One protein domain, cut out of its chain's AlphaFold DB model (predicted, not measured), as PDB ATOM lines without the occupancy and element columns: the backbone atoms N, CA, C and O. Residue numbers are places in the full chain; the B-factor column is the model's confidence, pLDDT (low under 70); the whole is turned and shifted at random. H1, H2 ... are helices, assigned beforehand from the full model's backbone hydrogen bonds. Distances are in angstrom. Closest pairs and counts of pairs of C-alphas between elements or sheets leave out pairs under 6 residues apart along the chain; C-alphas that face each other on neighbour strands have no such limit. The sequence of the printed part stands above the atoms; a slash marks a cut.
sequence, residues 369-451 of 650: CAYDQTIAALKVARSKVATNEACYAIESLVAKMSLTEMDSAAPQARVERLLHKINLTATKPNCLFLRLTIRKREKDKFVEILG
ATOM      1  N   CYS A 369     128.656 167.526 182.184       72.62
ATOM      2  CA  CYS A 369     127.930 166.292 182.450       72.62
ATOM      3  C   CYS A 369     128.677 165.321 183.378       72.62
ATOM      4  O   CYS A 369     128.186 164.213 183.568       72.62
ATOM      5  N   ALA A 370     129.832 165.670 183.957       78.38
ATOM      6  CA  ALA A 370     130.659 164.787 184.793       78.38
ATOM      7  C   ALA A 370     130.939 163.420 184.129       78.38
ATOM      8  O   ALA A 370     130.665 162.350 184.687       78.38
ATOM      9  N   TYR A 371     131.394 163.443 182.877       80.44
ATOM     10  CA  TYR A 371     131.593 162.257 182.042       80.44
ATOM     11  C   TYR A 371     132.598 161.262 182.646       80.44
ATOM     12  O   TYR A 371     132.295 160.072 182.766       80.44
ATOM     13  N   ASP A 372     133.738 161.759 183.129       80.62
ATOM     14  CA  ASP A 372     134.828 160.935 183.675       80.62
ATOM     15  C   ASP A 372     134.396 160.128 184.905       80.62
ATOM     16  O   ASP A 372     134.734 158.950 185.037       80.62
ATOM     17  N   GLN A 373     133.560 160.718 185.766       82.00
ATOM     18  CA  GLN A 373     132.992 160.024 186.926       82.00
ATOM     19  C   GLN A 373     132.116 158.838 186.499       82.00
ATOM     20  O   GLN A 373     132.132 157.781 187.130       82.00
ATOM     21  N   THR A 374     131.363 158.979 185.403       86.50
ATOM     22  CA  THR A 374     130.561 157.875 184.860       86.50
ATOM     23  C   THR A 374     131.426 156.788 184.250       86.50
ATOM     24  O   THR A 374     131.115 155.619 184.456       86.50
ATOM     25  N   ILE A 375     132.527 157.129 183.575       89.12
ATOM     26  CA  ILE A 375     133.484 156.120 183.102       89.12
ATOM     27  C   ILE A 375     134.086 155.355 184.281       89.12
ATOM     28  O   ILE A 375     134.134 154.125 184.244       89.12
ATOM     29  N   ALA A 376     134.525 156.056 185.328       87.50
ATOM     30  CA  ALA A 376     135.093 155.427 186.517       87.50
ATOM     31  C   ALA A 376     134.084 154.471 187.178       87.50
ATOM     32  O   ALA A 376     134.395 153.302 187.411       87.50
ATOM     33  N   ALA A 377     132.845 154.927 187.387       87.25
ATOM     34  CA  ALA A 377     131.773 154.098 187.932       87.25
ATOM     35  C   ALA A 377     131.442 152.893 187.032       87.25
ATOM     36  O   ALA A 377     131.208 151.795 187.535       87.25
ATOM     37  N   LEU A 378     131.455 153.073 185.708       91.31
ATOM     38  CA  LEU A 378     131.186 152.011 184.742       91.31
ATOM     39  C   LEU A 378     132.278 150.935 184.755       91.31
ATOM     40  O   LEU A 378     131.946 149.754 184.725       91.31
ATOM     41  N   LYS A 379     133.557 151.312 184.885       92.06
ATOM     42  CA  LYS A 379     134.666 150.353 185.056       92.06
ATOM     43  C   LYS A 379     134.482 149.496 186.313       92.06
ATOM     44  O   LYS A 379     134.630 148.279 186.247       92.06
ATOM     45  N   VAL A 380     134.096 150.116 187.430       91.94
ATOM     46  CA  VAL A 380     133.821 149.414 188.698       91.94
ATOM     47  C   VAL A 380     132.573 148.532 188.609       91.94
ATOM     48  O   VAL A 380     132.517 147.473 189.223       91.94
ATOM     49  N   ALA A 381     131.544 148.953 187.875       89.44
ATOM     50  CA  ALA A 381     130.354 148.133 187.672       89.44
ATOM     51  C   ALA A 381     130.635 146.939 186.753       89.44
ATOM     52  O   ALA A 381     130.158 145.843 187.034       89.44
ATOM     53  N   ARG A 382     131.457 147.127 185.711       92.44
ATOM     54  CA  ARG A 382     131.872 146.070 184.780       92.44
ATOM     55  C   ARG A 382     132.578 144.924 185.499       92.44
ATOM     56  O   ARG A 382     132.256 143.773 185.242       92.44
ATOM     57  N   SER A 383     133.473 145.221 186.444       91.50
ATOM     58  CA  SER A 383     134.182 144.187 187.217       91.50
ATOM     59  C   SER A 383     133.289 143.392 188.178       91.50
ATOM     60  O   SER A 383     133.717 142.368 188.698       91.50
ATOM     61  N   LYS A 384     132.054 143.851 188.425       91.31
ATOM     62  CA  LYS A 384     131.071 143.182 189.294       91.31
ATOM     63  C   LYS A 384     130.067 142.325 188.522       91.31
ATOM     64  O   LYS A 384     129.262 141.638 189.148       91.31
ATOM     65  N   VAL A 385     130.065 142.390 187.190       91.75
ATOM     66  CA  VAL A 385     129.236 141.532 186.335       91.75
ATOM     67  C   VAL A 385     129.922 140.174 186.191       91.75
ATOM     68  O   VAL A 385     131.131 140.102 186.012       91.75
ATOM     69  N   ALA A 386     129.142 139.094 186.278       85.81
ATOM     70  CA  ALA A 386     129.676 137.735 186.371       85.81
ATOM     71  C   ALA A 386     130.449 137.275 185.121       85.81
ATOM     72  O   ALA A 386     131.404 136.513 185.247       85.81
ATOM     73  N   THR A 387     130.050 137.714 183.923       88.88
ATOM     74  CA  THR A 387     130.677 137.294 182.660       88.88
ATOM     75  C   THR A 387     130.902 138.468 181.708       88.88
ATOM     76  O   THR A 387     130.123 139.425 181.652       88.88
ATOM     77  N   ASN A 388     131.963 138.376 180.901       89.31
ATOM     78  CA  ASN A 388     132.224 139.349 179.837       89.31
ATOM     79  C   ASN A 388     131.138 139.305 178.753       89.31
ATOM     80  O   ASN A 388     130.765 140.348 178.227       89.31
ATOM     81  N   GLU A 389     130.577 138.129 178.466       89.75
ATOM     82  CA  GLU A 389     129.451 137.966 177.536       89.75
ATOM     83  C   GLU A 389     128.221 138.768 177.972       89.75
ATOM     84  O   GLU A 389     127.615 139.456 177.151       89.75
ATOM     85  N   ALA A 390     127.897 138.771 179.271       87.25
ATOM     86  CA  ALA A 390     126.817 139.597 179.803       87.25
ATOM     87  C   ALA A 390     127.110 141.097 179.628       87.25
ATOM     88  O   ALA A 390     126.211 141.864 179.277       87.25
ATOM     89  N   CYS A 391     128.368 141.519 179.806       89.31
ATOM     90  CA  CYS A 391     128.775 142.899 179.538       89.31
ATOM     91  C   CYS A 391     128.561 143.269 178.063       89.31
ATOM     92  O   CYS A 391     127.939 144.292 177.780       89.31
ATOM     93  N   TYR A 392     129.009 142.422 177.132       92.56
ATOM     94  CA  TYR A 392     128.843 142.643 175.693       92.56
ATOM     95  C   TYR A 392     127.373 142.646 175.262       92.56
ATOM     96  O   TYR A 392     126.976 143.482 174.452       92.56
ATOM     97  N   ALA A 393     126.544 141.760 175.821       90.50
ATOM     98  CA  ALA A 393     125.112 141.727 175.540       90.50
ATOM     99  C   ALA A 393     124.415 143.022 175.992       90.50
ATOM    100  O   ALA A 393     123.616 143.589 175.244       90.50
ATOM    101  N   ILE A 394     124.767 143.537 177.176       90.75
ATOM    102  CA  ILE A 394     124.260 144.816 177.695       90.75
ATOM    103  C   ILE A 394     124.737 145.989 176.829       90.75
ATOM    104  O   ILE A 394     123.932 146.842 176.455       90.75
ATOM    105  N   GLU A 395     126.024 146.036 176.480       92.94
ATOM    106  CA  GLU A 395     126.587 147.078 175.613       92.94
ATOM    107  C   GLU A 395     125.932 147.062 174.219       92.94
ATOM    108  O   GLU A 395     125.553 148.119 173.714       92.94
ATOM    109  N   SER A 396     125.700 145.880 173.636       90.81
ATOM    110  CA  SER A 396     125.029 145.705 172.338       90.81
ATOM    111  C   SER A 396     123.549 146.092 172.376       90.81
ATOM    112  O   SER A 396     123.048 146.721 171.441       90.81
ATOM    113  N   LEU A 397     122.840 145.763 173.462       91.56
ATOM    114  CA  LEU A 397     121.459 146.197 173.669       91.56
ATOM    115  C   LEU A 397     121.385 147.722 173.681       91.56
ATOM    116  O   LEU A 397     120.663 148.316 172.882       91.56
ATOM    117  N   VAL A 398     122.185 148.354 174.542       88.69
ATOM    118  CA  VAL A 398     122.227 149.815 174.659       88.69
ATOM    119  C   VAL A 398     122.668 150.450 173.341       88.69
ATOM    120  O   VAL A 398     122.130 151.491 172.976       88.69
ATOM    121  N   ALA A 399     123.565 149.805 172.582       87.38
ATOM    122  CA  ALA A 399     123.994 150.254 171.260       87.38
ATOM    123  C   ALA A 399     122.827 150.420 170.263       87.38
ATOM    124  O   ALA A 399     122.842 151.350 169.450       87.38
ATOM    125  N   LYS A 400     121.810 149.555 170.357       86.25
ATOM    126  CA  LYS A 400     120.657 149.483 169.442       86.25
ATOM    127  C   LYS A 400     119.424 150.255 169.926       86.25
ATOM    128  O   LYS A 400     118.528 150.505 169.129       86.25
ATOM    129  N   MET A 401     119.378 150.644 171.202       83.88
ATOM    130  CA  MET A 401     118.236 151.360 171.784       83.88
ATOM    131  C   MET A 401     118.058 152.760 171.189       83.88
ATOM    132  O   MET A 401     119.030 153.502 170.992       83.88
ATOM    133  N   SER A 402     116.800 153.141 170.970       78.12
ATOM    134  CA  SER A 402     116.427 154.508 170.599       78.12
ATOM    135  C   SER A 402     116.431 155.445 171.818       78.12
ATOM    136  O   SER A 402     116.437 155.007 172.971       78.12
ATOM    137  N   LEU A 403     116.390 156.757 171.577       66.69
ATOM    138  CA  LEU A 403     116.340 157.779 172.633       66.69
ATOM    139  C   LEU A 403     115.130 157.651 173.564       66.69
ATOM    140  O   LEU A 403     115.254 157.884 174.763       66.69
ATOM    141  N   THR A 404     113.978 157.232 173.042       65.62
ATOM    142  CA  THR A 404     112.756 157.030 173.835       65.62
ATOM    143  C   THR A 404     112.860 155.806 174.748       65.62
ATOM    144  O   THR A 404     112.233 155.743 175.812       65.62
ATOM    145  N   GLU A 405     113.688 154.833 174.372       68.56
ATOM    146  CA  GLU A 405     113.949 153.638 175.163       68.56
ATOM    147  C   GLU A 405     115.034 153.857 176.225       68.56
ATOM    148  O   GLU A 405     115.010 153.181 177.261       68.56
ATOM    149  N   MET A 406     115.942 154.810 176.001       71.88
ATOM    150  CA  MET A 406     117.011 155.184 176.924       71.88
ATOM    151  C   MET A 406     116.474 156.007 178.098       71.88
ATOM    152  O   MET A 406     116.045 157.140 177.924       71.88
ATOM    153  N   ASP A 407     116.557 155.466 179.309       77.12
ATOM    154  CA  ASP A 407     116.436 156.253 180.537       77.12
ATOM    155  C   ASP A 407     117.194 155.554 181.670       77.12
ATOM    156  O   ASP A 407     116.764 154.521 182.188       77.12
ATOM    157  N   SER A 408     118.335 156.113 182.083       72.69
ATOM    158  CA  SER A 408     119.111 155.518 183.184       72.69
ATOM    159  C   SER A 408     118.427 155.623 184.569       72.69
ATOM    160  O   SER A 408     118.795 154.888 185.494       72.69
ATOM    161  N   ALA A 409     117.380 156.446 184.709       70.94
ATOM    162  CA  ALA A 409     116.556 156.597 185.910       70.94
ATOM    163  C   ALA A 409     115.269 155.761 185.852       70.94
ATOM    164  O   ALA A 409     114.463 155.821 186.780       70.94
ATOM    165  N   ALA A 410     115.118 154.921 184.821       76.25
ATOM    166  CA  ALA A 410     113.934 154.104 184.617       76.25
ATOM    167  C   ALA A 410     113.556 153.287 185.871       76.25
ATOM    168  O   ALA A 410     114.445 152.808 186.593       76.25
ATOM    169  N   PRO A 411     112.253 153.054 186.117       80.56
ATOM    170  CA  PRO A 411     111.800 152.172 187.186       80.56
ATOM    171  C   PRO A 411     112.454 150.793 187.090       80.56
ATOM    172  O   PRO A 411     112.720 150.295 185.994       80.56
ATOM    173  N   GLN A 412     112.683 150.151 188.235       80.94
ATOM    174  CA  GLN A 412     113.379 148.864 188.301       80.94
ATOM    175  C   GLN A 412     112.739 147.797 187.390       80.94
ATOM    176  O   GLN A 412     113.447 147.170 186.607       80.94
ATOM    177  N   ALA A 413     111.405 147.718 187.354       82.44
ATOM    178  CA  ALA A 413     110.657 146.812 186.478       82.44
ATOM    179  C   ALA A 413     110.897 147.037 184.967       82.44
ATOM    180  O   ALA A 413     110.677 146.147 184.149       82.44
ATOM    181  N   ARG A 414     111.309 148.241 184.544       83.12
ATOM    182  CA  ARG A 414     111.687 148.512 183.145       83.12
ATOM    183  C   ARG A 414     113.107 148.021 182.860       83.12
ATOM    184  O   ARG A 414     113.337 147.447 181.802       83.12
ATOM    185  N   VAL A 415     114.029 148.197 183.806       84.88
ATOM    186  CA  VAL A 415     115.408 147.685 183.709       84.88
ATOM    187  C   VAL A 415     115.417 146.156 183.658       84.88
ATOM    188  O   VAL A 415     116.086 145.577 182.809       84.88
ATOM    189  N   GLU A 416     114.607 145.511 184.495       87.44
ATOM    190  CA  GLU A 416     114.418 144.055 184.504       87.44
ATOM    191  C   GLU A 416     113.904 143.545 183.154       87.44
ATOM    192  O   GLU A 416     114.493 142.636 182.570       87.44
ATOM    193  N   ARG A 417     112.874 144.192 182.590       87.69
ATOM    194  CA  ARG A 417     112.359 143.864 181.250       87.69
ATOM    195  C   ARG A 417     113.421 143.985 180.156       87.69
ATOM    196  O   ARG A 417     113.448 143.156 179.252       87.69
ATOM    197  N   LEU A 418     114.288 144.997 180.218       87.38
ATOM    198  CA  LEU A 418     115.372 145.171 179.246       87.38
ATOM    199  C   LEU A 418     116.430 144.064 179.352       87.38
ATOM    200  O   LEU A 418     116.894 143.588 178.320       87.38
ATOM    201  N   LEU A 419     116.769 143.616 180.563       89.00
ATOM    202  CA  LEU A 419     117.687 142.487 180.759       89.00
ATOM    203  C   LEU A 419     117.073 141.161 180.291       89.00
ATOM    204  O   LEU A 419     117.748 140.377 179.626       89.00
ATOM    205  N   HIS A 420     115.776 140.952 180.530       90.06
ATOM    206  CA  HIS A 420     115.067 139.775 180.025       90.06
ATOM    207  C   HIS A 420     115.050 139.695 178.492       90.06
ATOM    208  O   HIS A 420     115.168 138.597 177.957       90.06
ATOM    209  N   LYS A 421     114.986 140.828 177.770       89.38
ATOM    210  CA  LYS A 421     115.067 140.844 176.291       89.38
ATOM    211  C   LYS A 421     116.366 140.242 175.742       89.38
ATOM    212  O   LYS A 421     116.386 139.817 174.593       89.38
ATOM    213  N   ILE A 422     117.436 140.236 176.534       91.06
ATOM    214  CA  ILE A 422     118.740 139.662 176.175       91.06
ATOM    215  C   ILE A 422     119.061 138.398 176.981       91.06
ATOM    216  O   ILE A 422     120.223 138.026 177.098       91.06
ATOM    217  N   ASN A 423     118.035 137.744 177.540       91.69
ATOM    218  CA  ASN A 423     118.147 136.515 178.329       91.69
ATOM    219  C   ASN A 423     119.092 136.625 179.542       91.69
ATOM    220  O   ASN A 423     119.671 135.629 179.973       91.69
ATOM    221  N   LEU A 424     119.244 137.823 180.120       90.69
ATOM    222  CA  LEU A 424     120.028 138.030 181.337       90.69
ATOM    223  C   LEU A 424     119.133 138.120 182.570       90.69
ATOM    224  O   LEU A 424     118.098 138.787 182.574       90.69
ATOM    225  N   THR A 425     119.586 137.501 183.659       90.50
ATOM    226  CA  THR A 425     118.953 137.636 184.971       90.50
ATOM    227  C   THR A 425     119.171 139.040 185.530       90.50
ATOM    228  O   THR A 425     120.261 139.620 185.441       90.50
ATOM    229  N   ALA A 426     118.129 139.600 186.142       90.12
ATOM    230  CA  ALA A 426     118.153 140.950 186.691       90.12
ATOM    231  C   ALA A 426     118.821 141.025 188.072       90.12
ATOM    232  O   ALA A 426     118.228 141.411 189.079       90.12
ATOM    233  N   THR A 427     120.093 140.640 188.128       91.56
ATOM    234  CA  THR A 427     120.909 140.784 189.334       91.56
ATOM    235  C   THR A 427     121.247 142.256 189.590       91.56
ATOM    236  O   THR A 427     121.315 143.073 188.669       91.56
ATOM    237  N   LYS A 428     121.516 142.616 190.854       90.25
ATOM    238  CA  LYS A 428     121.955 143.976 191.237       90.25
ATOM    239  C   LYS A 428     123.125 144.492 190.374       90.25
ATOM    240  O   LYS A 428     123.030 145.629 189.907       90.25
ATOM    241  N   PRO A 429     124.193 143.701 190.129       91.94
ATOM    242  CA  PRO A 429     125.288 144.106 189.251       91.94
ATOM    243  C   PRO A 429     124.858 144.343 187.799       91.94
ATOM    244  O   PRO A 429     125.207 145.382 187.243       91.94
ATOM    245  N   ASN A 430     124.043 143.458 187.213       89.81
ATOM    246  CA  ASN A 430     123.564 143.605 185.832       89.81
ATOM    247  C   ASN A 430     122.687 144.853 185.669       89.81
ATOM    248  O   ASN A 430     122.861 145.617 184.718       89.81
ATOM    249  N   CYS A 431     121.788 145.115 186.625       89.38
ATOM    250  CA  CYS A 431     120.950 146.313 186.616       89.38
ATOM    251  C   CYS A 431     121.777 147.596 186.769       89.38
ATOM    252  O   CYS A 431     121.516 148.580 186.075       89.38
ATOM    253  N   LEU A 432     122.775 147.602 187.661       89.81
ATOM    254  CA  LEU A 432     123.665 148.751 187.846       89.81
ATOM    255  C   LEU A 432     124.508 149.012 186.591       89.81
ATOM    256  O   LEU A 432     124.607 150.160 186.157       89.81
ATOM    257  N   PHE A 433     125.074 147.959 185.995       92.94
ATOM    258  CA  PHE A 433     125.874 148.066 184.779       92.94
ATOM    259  C   PHE A 433     125.031 148.574 183.605       92.94
ATOM    260  O   PHE A 433     125.404 149.569 182.993       92.94
ATOM    261  N   LEU A 434     123.840 148.011 183.365       92.00
ATOM    262  CA  LEU A 434     122.919 148.494 182.328       92.00
ATOM    263  C   LEU A 434     122.568 149.982 182.508       92.00
ATOM    264  O   LEU A 434     122.651 150.750 181.549       92.00
ATOM    265  N   ARG A 435     122.235 150.421 183.731       91.25
ATOM    266  CA  ARG A 435     121.943 151.840 184.013       91.25
ATOM    267  C   ARG A 435     123.138 152.742 183.711       91.25
ATOM    268  O   ARG A 435     122.954 153.797 183.108       91.25
ATOM    269  N   LEU A 436     124.347 152.341 184.104       89.94
ATOM    270  CA  LEU A 436     125.564 153.115 183.844       89.94
ATOM    271  C   LEU A 436     125.937 153.129 182.357       89.94
ATOM    272  O   LEU A 436     126.410 154.152 181.867       89.94
ATOM    273  N   THR A 437     125.673 152.053 181.618       91.25
ATOM    274  CA  THR A 437     125.894 151.991 180.167       91.25
ATOM    275  C   THR A 437     124.915 152.895 179.418       91.25
ATOM    276  O   THR A 437     125.336 153.666 178.554       91.25
ATOM    277  N   ILE A 438     123.631 152.904 179.805       90.06
ATOM    278  CA  ILE A 438     122.650 153.885 179.304       90.06
ATOM    279  C   ILE A 438     123.113 155.305 179.652       90.06
ATOM    280  O   ILE A 438     123.122 156.177 178.787       90.06
ATOM    281  N   ARG A 439     123.566 155.529 180.892       88.56
ATOM    282  CA  ARG A 439     124.045 156.833 181.369       88.56
ATOM    283  C   ARG A 439     125.237 157.347 180.570       88.56
ATOM    284  O   ARG A 439     125.284 158.526 180.234       88.56
ATOM    285  N   LYS A 440     126.200 156.476 180.269       92.31
ATOM    286  CA  LYS A 440     127.343 156.810 179.420       92.31
ATOM    287  C   LYS A 440     126.862 157.220 178.029       92.31
ATOM    288  O   LYS A 440     127.255 158.281 177.561       92.31
ATOM    289  N   ARG A 441     125.958 156.446 177.420       90.00
ATOM    290  CA  ARG A 441     125.409 156.741 176.087       90.00
ATOM    291  C   ARG A 441     124.615 158.052 176.042       90.00
ATOM    292  O   ARG A 441     124.724 158.777 175.062       90.00
ATOM    293  N   GLU A 442     123.852 158.387 177.087       85.38
ATOM    294  CA  GLU A 442     123.174 159.692 177.214       85.38
ATOM    295  C   GLU A 442     124.186 160.848 177.146       85.38
ATOM    296  O   GLU A 442     123.979 161.814 176.413       85.38
ATOM    297  N   LYS A 443     125.305 160.734 177.873       88.94
ATOM    298  CA  LYS A 443     126.362 161.754 177.870       88.94
ATOM    299  C   LYS A 443     127.163 161.770 176.568       88.94
ATOM    300  O   LYS A 443     127.482 162.852 176.090       88.94
ATOM    301  N   ASP A 444     127.440 160.605 175.979       88.75
ATOM    302  CA  ASP A 444     128.079 160.489 174.659       88.75
ATOM    303  C   ASP A 444     127.271 161.265 173.617       88.75
ATOM    304  O   ASP A 444     127.818 162.110 172.920       88.75
ATOM    305  N   LYS A 445     125.947 161.065 173.585       86.00
ATOM    306  CA  LYS A 445     125.049 161.772 172.662       86.00
ATOM    307  C   LYS A 445     125.042 163.284 172.871       86.00
ATOM    308  O   LYS A 445     125.068 164.026 171.895       86.00
ATOM    309  N   PHE A 446     125.062 163.741 174.123       84.50
ATOM    310  CA  PHE A 446     125.186 165.166 174.438       84.50
ATOM    311  C   PHE A 446     126.524 165.761 173.969       84.50
ATOM    312  O   PHE A 446     126.570 166.851 173.406       84.50
ATOM    313  N   VAL A 447     127.630 165.047 174.159       85.00
ATOM    314  CA  VAL A 447     128.946 165.516 173.707       85.00
ATOM    315  C   VAL A 447     129.061 165.456 172.180       85.00
ATOM    316  O   VAL A 447     129.689 166.324 171.578       85.00
ATOM    317  N   GLU A 448     128.448 164.467 171.530       86.31
ATOM    318  CA  GLU A 448     128.380 164.354 170.070       86.31
ATOM    319  C   GLU A 448     127.629 165.537 169.448       86.31
ATOM    320  O   GLU A 448     128.189 166.186 168.559       86.31
ATOM    321  N   ILE A 449     126.422 165.850 169.946       81.69
ATOM    322  CA  ILE A 449     125.599 166.943 169.402       81.69
ATOM    323  C   ILE A 449     126.292 168.298 169.545       81.69
ATOM    324  O   ILE A 449     126.251 169.104 168.629       81.69
ATOM    325  N   LEU A 450     127.054 168.522 170.621       77.69
ATOM    326  CA  LEU A 450     127.793 169.773 170.820       77.69
ATOM    327  C   LEU A 450     128.819 170.101 169.730       77.69
ATOM    328  O   LEU A 450     129.266 171.241 169.653       77.69
ATOM    329  N   GLY A 451     129.235 169.141 168.906       77.88
ATOM    330  CA  GLY A 451     130.032 169.475 167.728       77.88
ATOM    331  C   GLY A 451     129.432 168.968 166.425       77.88
ATOM    332  O   GLY A 451     130.156 168.843 165.438       77.88
TER     333      GLY A 451
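AT A GLANCE: This is residues 369 to 451 of the 650 residues of the protein "DUF3818 domain-containing protein" of Caulochytrium protostelioides (UniProt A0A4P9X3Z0). One long helix, H4, is the spine of this domain, and three shorter helices pack on it: H1 runs beside it the opposite way, H2 crosses it on a slant, and H3 lies across its early part, nearly at a right angle. H1 and H3 do not meet, and a long loop, residues 401 to 411, leads from H2 to H3. The printed part has 83 residues with four named helices in the order H1, H2, H3, H4 and no named strand, and its class is all helix. It is compact, with a radius of gyration of the C-alphas of 12.2 A, and its C-alphas span 37 by 26 by 21 A.

IN THESE COORDINATES: H4, the longest helix, is residues 428 to 449 and measures 31.9 A from first to last C-alpha. It begins at C-alpha 428 at (121.955, 143.976, 191.237) and ends at C-alpha 449 at (125.599, 166.943, 169.402). H1 is residues 371 to 382, 16.4 A long, and begins at C-alpha 371 at (131.593, 162.257, 182.042). H2 is residues 388 to 400, 18.6 A long. H3 is residues 412 to 420, 12.4 A long.

HOW THE PARTS SIT: H4 is the hub and touches the three other helices. H1 and H4 touch at a shallow tilt of 28 degrees and run opposite ways; their closest C-alphas, those of Ala 381 and Phe 433, are 5.3 A apart. H2 and H4 touch at a steep tilt of 40 degrees and run the same way, with the C-alphas of Ile 394 and Leu 434 closest at 6.1 A. H3 touches H4 about perpendicular, at 88 degrees, and H4 takes part with residues 430 to 435 alone; the closest C-alphas, of Val 415 and Cys 431, are 6.4 A apart. One of these three pairs is at a shallow tilt, and the helix packing is mostly crossed, but only just. H1 and H2 are close but not clearly touching, the C-alphas of Arg 382 and Cys 391 being closest at 6.9 A. H2 and H3 are also close but not clearly touching, with the C-alphas of Ile 394 and Leu 419 closest at 7.6 A. H1 and H3 are apart. In H1, H2, H3 and H4 every O i to N i+4 pair is within hydrogen-bond range.

THE WHOLE: The two C-alphas farthest apart, those of Thr 425 and Gly 451, are 37.9 A from each other. The printed part, residues 369 to 451, has no cut. The link from H1 to H2 is tight, with 5 residues; that from H3 to H4 is short, with 7; that from H2 to H3 is long, with 11. The mean pLDDT of the printed part is 86.1, and residues 403 to 405, in the long link, are under 70.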